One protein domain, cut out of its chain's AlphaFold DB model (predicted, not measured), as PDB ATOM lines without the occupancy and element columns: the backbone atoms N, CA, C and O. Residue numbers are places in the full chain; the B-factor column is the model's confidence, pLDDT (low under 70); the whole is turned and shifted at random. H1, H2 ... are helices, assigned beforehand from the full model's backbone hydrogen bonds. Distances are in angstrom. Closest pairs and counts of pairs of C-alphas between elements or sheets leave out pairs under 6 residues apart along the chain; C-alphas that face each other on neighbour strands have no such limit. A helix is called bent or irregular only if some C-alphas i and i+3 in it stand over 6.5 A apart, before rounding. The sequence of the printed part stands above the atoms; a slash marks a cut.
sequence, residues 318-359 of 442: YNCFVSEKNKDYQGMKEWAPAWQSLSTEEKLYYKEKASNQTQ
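What this domain is: This is residues 318 to 359 of the 442 residues of an uncharacterized protein of Mytilus galloprovincialis (UniProt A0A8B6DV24). The longest helix, H3, makes one arm of an open V; the shorter H2, joined to its first end by a tight turn, and the loop of residues 329 to 334 make the other arm. H1 lies across the mouth of the V, with its first residues near the second half of H3 and its last ones pointing away from it. The printed part has 42 residues with three named helices, in the order H1, H2, H3, and no named strand; the class is all helix. It is only just compact, close to loose, with a radius of gyration of the C-alphas of 10.6 A, and spans 29 by 21 by 12 A.

Where its parts are: H3 is residues 344 to 357, 20.3 A from C-alpha 344 at (12.009, 24.048, -41.204) to C-alpha 357 at (10.165, 43.845, -37.066). H2 is residues 335 to 341. H1 is residues 318 to 328, 16.9 A long, with C-alpha 318 at (11.241, 32.167, -31.236). H1 is irregular: C-alphas 325 and 328 are 7.1 A apart.

How they stand to each other: H3 touches H1 with residues 350 to 354 alone, and the closest C-alphas are those of Cys 320 and Ala 354, 6.1 A apart. Their lines are about perpendicular, at 89 degrees. H1 and H2 only just touch, with 3 pairs of C-alphas within 8 A; the closest are those of Val 322 and Trp 335, at 6.7 A. They run opposite ways at a steep tilt of 66 degrees. H2 and H3 are only just apart, their closest C-alphas 8.1 A from each other. In H2 and H3 every O i to N i+4 pair is within hydrogen-bond range; in H1, 5 of 7 are.

The domain as a whole: The two C-alphas farthest apart are those of Lys 333 and Gln 359, at 29.7 A. The printed part has no cut. The link from H1 to H2 is short and that from H2 to H3 tight. The mean pLDDT of the printed part is 73.4, and residues 326 to 333 and 355 to 359 are under 70.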
ATOM      1  N   TYR A 318      11.985  32.750 -32.357       80.31
ATOM      2  CA  TYR A 318      11.241  32.167 -31.236       80.31
ATOM      3  C   TYR A 318      10.349  33.191 -30.523       80.31
ATOM      4  O   TYR A 318       9.191  32.916 -30.237       80.31
ATOM      5  N   ASN A 319      10.858  34.397 -30.263       77.31
ATOM      6  CA  ASN A 319      10.076  35.443 -29.606       77.31
ATOM      7  C   ASN A 319       8.947  35.971 -30.506       77.31
ATOM      8  O   ASN A 319       7.886  36.292 -29.979       77.31
ATOM      9  N   CYS A 320       9.143  36.032 -31.832       81.12
ATOM     10  CA  CYS A 320       8.060  36.334 -32.778       81.12
ATOM     11  C   CYS A 320       6.977  35.249 -32.760       81.12
ATOM     12  O   CYS A 320       5.796  35.577 -32.706       81.12
ATOM     13  N   PHE A 321       7.370  33.972 -32.745       84.94
ATOM     14  CA  PHE A 321       6.439  32.848 -32.632       84.94
ATOM     15  C   PHE A 321       5.622  32.895 -31.342       84.94
ATOM     16  O   PHE A 321       4.393  32.874 -31.392       84.94
ATOM     17  N   VAL A 322       6.289  33.043 -30.194       78.25
ATOM     18  CA  VAL A 322       5.606  33.150 -28.899       78.25
ATOM     19  C   VAL A 322       4.695  34.375 -28.882       78.25
ATOM     20  O   VAL A 322       3.549  34.266 -28.476       78.25
ATOM     21  N   SER A 323       5.150  35.529 -29.373       74.81
ATOM     22  CA  SER A 323       4.334  36.747 -29.461       74.81
ATOM     23  C   SER A 323       3.060  36.571 -30.289       74.81
ATOM     24  O   SER A 323       2.049  37.190 -29.971       74.81
ATOM     25  N   GLU A 324       3.115  35.805 -31.375       79.31
ATOM     26  CA  GLU A 324       1.976  35.615 -32.270       79.31
ATOM     27  C   GLU A 324       0.976  34.599 -31.724       79.31
ATOM     28  O   GLU A 324      -0.231  34.805 -31.846       79.31
ATOM     29  N   LYS A 325       1.474  33.529 -31.098       76.19
ATOM     30  CA  LYS A 325       0.645  32.459 -30.536       76.19
ATOM     31  C   LYS A 325       0.133  32.760 -29.124       76.19
ATOM     32  O   LYS A 325      -0.872  32.200 -28.711       76.19
ATOM     33  N   ASN A 326       0.752  33.694 -28.401       67.75
ATOM     34  CA  ASN A 326       0.343  34.102 -27.052       67.75
ATOM     35  C   ASN A 326      -0.842  35.095 -27.034       67.75
ATOM     36  O   ASN A 326      -1.013  35.828 -26.062       67.75
ATOM     37  N   LYS A 327      -1.660  35.137 -28.094       57.44
ATOM     38  CA  LYS A 327      -2.926  35.890 -28.090       57.44
ATOM     39  C   LYS A 327      -3.978  35.256 -27.168       57.44
ATOM     40  O   LYS A 327      -4.815  35.988 -26.653       57.44
ATOM     41  N   ASP A 328      -3.838  33.963 -26.863       53.88
ATOM     42  CA  ASP A 328      -4.817  33.187 -26.085       53.88
ATOM     43  C   ASP A 328      -4.332  32.801 -24.667       53.88
ATOM     44  O   ASP A 328      -4.959  31.987 -24.000       53.88
ATOM     45  N   TYR A 329      -3.216  33.380 -24.191       51.34
ATOM     46  CA  TYR A 329      -2.620  33.151 -22.857       51.34
ATOM     47  C   TYR A 329      -2.553  31.669 -22.419       51.34
ATOM     48  O   TYR A 329      -3.241  31.232 -21.498       51.34
ATOM     49  N   GLN A 330      -1.622  30.912 -23.006       53.75
ATOM     50  CA  GLN A 330      -1.209  29.594 -22.501       53.75
ATOM     51  C   GLN A 330       0.169  29.665 -21.822       53.75
ATOM     52  O   GLN A 330       1.060  30.425 -22.220       53.75
ATOM     53  N   GLY A 331       0.328  28.914 -20.728       57.78
ATOM     54  CA  GLY A 331       1.466  29.006 -19.813       57.78
ATOM     55  C   GLY A 331       2.833  28.816 -20.486       57.78
ATOM     56  O   GLY A 331       3.013  28.028 -21.409       57.78
ATOM     57  N   MET A 332       3.859  29.498 -19.967       55.06
ATOM     58  CA  MET A 332       5.194  29.601 -20.589       55.06
ATOM     59  C   MET A 332       5.938  28.258 -20.800       55.06
ATOM     60  O   MET A 332       6.964  28.229 -21.478       55.06
ATOM     61  N   LYS A 333       5.452  27.149 -20.219       65.38
ATOM     62  CA  LYS A 333       6.057  25.809 -20.324       65.38
ATOM     63  C   LYS A 333       5.774  25.097 -21.656       65.38
ATOM     64  O   LYS A 333       6.532  24.199 -22.005       65.38
ATOM     65  N   GLU A 334       4.748  25.502 -22.399       70.56
ATOM     66  CA  GLU A 334       4.255  24.763 -23.577       70.56
ATOM     67  C   GLU A 334       4.907  25.210 -24.900       70.56
ATOM     68  O   GLU A 334       4.966  24.455 -25.870       70.56
ATOM     69  N   TRP A 335       5.505  26.405 -24.930       76.81
ATOM     70  CA  TRP A 335       6.028  27.001 -26.164       76.81
ATOM     71  C   TRP A 335       7.364  26.432 -26.644       76.81
ATOM     72  O   TRP A 335       7.638  26.439 -27.843       76.81
ATOM     73  N   ALA A 336       8.210  25.939 -25.738       76.31
ATOM     74  CA  ALA A 336       9.502  25.372 -26.125       76.31
ATOM     75  C   ALA A 336       9.350  24.036 -26.890       76.31
ATOM     76  O   ALA A 336       9.977  23.913 -27.944       76.31
ATOM     77  N   PRO A 337       8.500  23.083 -26.450       81.62
ATOM     78  CA  PRO A 337       8.146  21.909 -27.252       81.62
ATOM     79  C   PRO A 337       7.457  22.271 -28.574       81.62
ATOM     80  O   PRO A 337       7.868  21.778 -29.621       81.62
ATOM     81  N   ALA A 338       6.486  23.195 -28.550       80.75
ATOM     82  CA  ALA A 338       5.753  23.618 -29.748       80.75
ATOM     83  C   ALA A 338       6.657  24.285 -30.802       80.75
ATOM     84  O   ALA A 338       6.487  24.094 -32.001       80.75
ATOM     85  N   TRP A 339       7.670  25.041 -30.370       82.62
ATOM     86  CA  TRP A 339       8.687  25.581 -31.274       82.62
ATOM     87  C   TRP A 339       9.572  24.485 -31.872       82.62
ATOM     88  O   TRP A 339       9.989  24.579 -33.027       82.62
ATOM     89  N   GLN A 340       9.894  23.444 -31.100       84.06
ATOM     90  CA  GLN A 340      10.692  22.331 -31.606       84.06
ATOM     91  C   GLN A 340       9.932  21.520 -32.658       84.06
ATOM     92  O   GLN A 340      10.564  21.147 -33.646       84.06
ATOM     93  N   SER A 341       8.612  21.356 -32.508       84.75
ATOM     94  CA  SER A 341       7.749  20.626 -33.448       84.75
ATOM     95  C   SER A 341       7.449  21.354 -34.765       84.75
ATOM     96  O   SER A 341       6.939  20.716 -35.678       84.75
ATOM     97  N   LEU A 342       7.768  22.649 -34.898       85.88
ATOM     98  CA  LEU A 342       7.632  23.365 -36.175       85.88
ATOM     99  C   LEU A 342       8.577  22.800 -37.242       85.88
ATOM    100  O   LEU A 342       9.748  22.499 -36.964       85.88
ATOM    101  N   SER A 343       8.093  22.757 -38.478       87.38
ATOM    102  CA  SER A 343       8.885  22.431 -39.661       87.38
ATOM    103  C   SER A 343       9.974  23.481 -39.934       87.38
ATOM    104  O   SER A 343       9.995  24.585 -39.373       87.38
ATOM    105  N   THR A 344      10.925  23.137 -40.804       82.44
ATOM    106  CA  THR A 344      12.009  24.048 -41.204       82.44
ATOM    107  C   THR A 344      11.480  25.302 -41.906       82.44
ATOM    108  O   THR A 344      12.002  26.390 -41.666       82.44
ATOM    109  N   GLU A 345      10.427  25.166 -42.715       84.75
ATOM    110  CA  GLU A 345       9.799  26.265 -43.459       84.75
ATOM    111  C   GLU A 345       9.107  27.258 -42.517       84.75
ATOM    112  O   GLU A 345       9.334  28.465 -42.600       84.75
ATOM    113  N   GLU A 346       8.363  26.759 -41.528       83.81
ATOM    114  CA  GLU A 346       7.704  27.601 -40.522       83.81
ATOM    115  C   GLU A 346       8.720  28.362 -39.659       83.81
ATOM    116  O   GLU A 346       8.551  29.547 -39.360       83.81
ATOM    117  N   LYS A 347       9.830  27.715 -39.286       83.06
ATOM    118  CA  LYS A 347      10.931  28.385 -38.575       83.06
ATOM    119  C   LYS A 347      11.589  29.469 -39.436       83.06
ATOM    120  O   LYS A 347      12.033  30.479 -38.880       83.06
ATOM    121  N   LEU A 348      11.650  29.285 -40.759       83.12
ATOM    122  CA  LEU A 348      12.161  30.283 -41.702       83.12
ATOM    123  C   LEU A 348      11.235  31.506 -41.769       83.12
ATOM    124  O   LEU A 348      11.716  32.627 -41.608       83.12
ATOM    125  N   TYR A 349       9.920  31.286 -41.864       87.88
ATOM    126  CA  TYR A 349       8.900  32.342 -41.819       87.88
ATOM    127  C   TYR A 349       9.061  33.243 -40.582       87.88
ATOM    128  O   TYR A 349       9.132  34.471 -40.685       87.88
ATOM    129  N   TYR A 350       9.214  32.651 -39.392       83.75
ATOM    130  CA  TYR A 350       9.416  33.422 -38.160       83.75
ATOM    131  C   TYR A 350      10.760  34.154 -38.108       83.75
ATOM    132  O   TYR A 350      10.871  35.193 -37.454       83.75
ATOM    133  N   LYS A 351      11.783  33.633 -38.790       79.88
ATOM    134  CA  LYS A 351      13.098  34.269 -38.900       79.88
ATOM    135  C   LYS A 351      13.044  35.507 -39.796       79.88
ATOM    136  O   LYS A 351      13.615  36.529 -39.419       79.88
ATOM    137  N   GLU A 352      12.310  35.443 -40.904       78.50
ATOM    138  CA  GLU A 352      12.065  36.586 -41.794       78.50
ATOM    139  C   GLU A 352      11.186  37.656 -41.128       78.50
ATOM    140  O   GLU A 352      11.484  38.856 -41.171       78.50
ATOM    141  N   LYS A 353      10.146  37.231 -40.404       79.94
ATOM    142  CA  LYS A 353       9.272  38.127 -39.631       79.94
ATOM    143  C   LYS A 353      10.035  38.878 -38.532       79.94
ATOM    144  O   LYS A 353       9.854  40.085 -38.361       79.94
ATOM    145  N   ALA A 354      10.943  38.189 -37.842       74.31
ATOM    146  CA  ALA A 354      11.857  38.763 -36.855       74.31
ATOM    147  C   ALA A 354      12.810  39.817 -37.448       74.31
ATOM    148  O   ALA A 354      13.029  40.870 -36.837       74.31
ATOM    149  N   SER A 355      13.360  39.575 -38.645       63.78
ATOM    150  CA  SER A 355      14.197  40.570 -39.329       63.78
ATOM    151  C   SER A 355      13.412  41.817 -39.734       63.78
ATOM    152  O   SER A 355      13.923  42.923 -39.557       63.78
ATOM    153  N   ASN A 356      12.160  41.660 -40.174       62.03
ATOM    154  CA  ASN A 356      11.317  42.777 -40.608       62.03
ATOM    155  C   ASN A 356      10.865  43.661 -39.431       62.03
ATOM    156  O   ASN A 356      10.908  44.883 -39.532       62.03
ATOM    157  N   GLN A 357      10.534  43.077 -38.272       55.66
ATOM    158  CA  GLN A 357      10.165  43.845 -37.066       55.66
ATOM    159  C   GLN A 357      11.343  44.606 -36.433       55.66
ATOM    160  O   GLN A 357      11.145  45.580 -35.708       55.66
ATOM    161  N   THR A 358      12.583  44.190 -36.703       49.59
ATOM    162  CA  THR A 358      13.780  44.880 -36.195       49.59
ATOM    163  C   THR A 358      14.065  46.182 -36.966       49.59
ATOM    164  O   THR A 358      14.784  47.044 -36.466       49.59
ATOM    165  N   GLN A 359      13.479  46.371 -38.156       45.25
ATOM    166  CA  GLN A 359      13.664  47.582 -38.969       45.25
ATOM    167  C   GLN A 359      12.772  48.767 -38.543       45.25
ATOM    168  O   GLN A 359      13.016  49.889 -38.981       45.25
TER     169      GLN A 359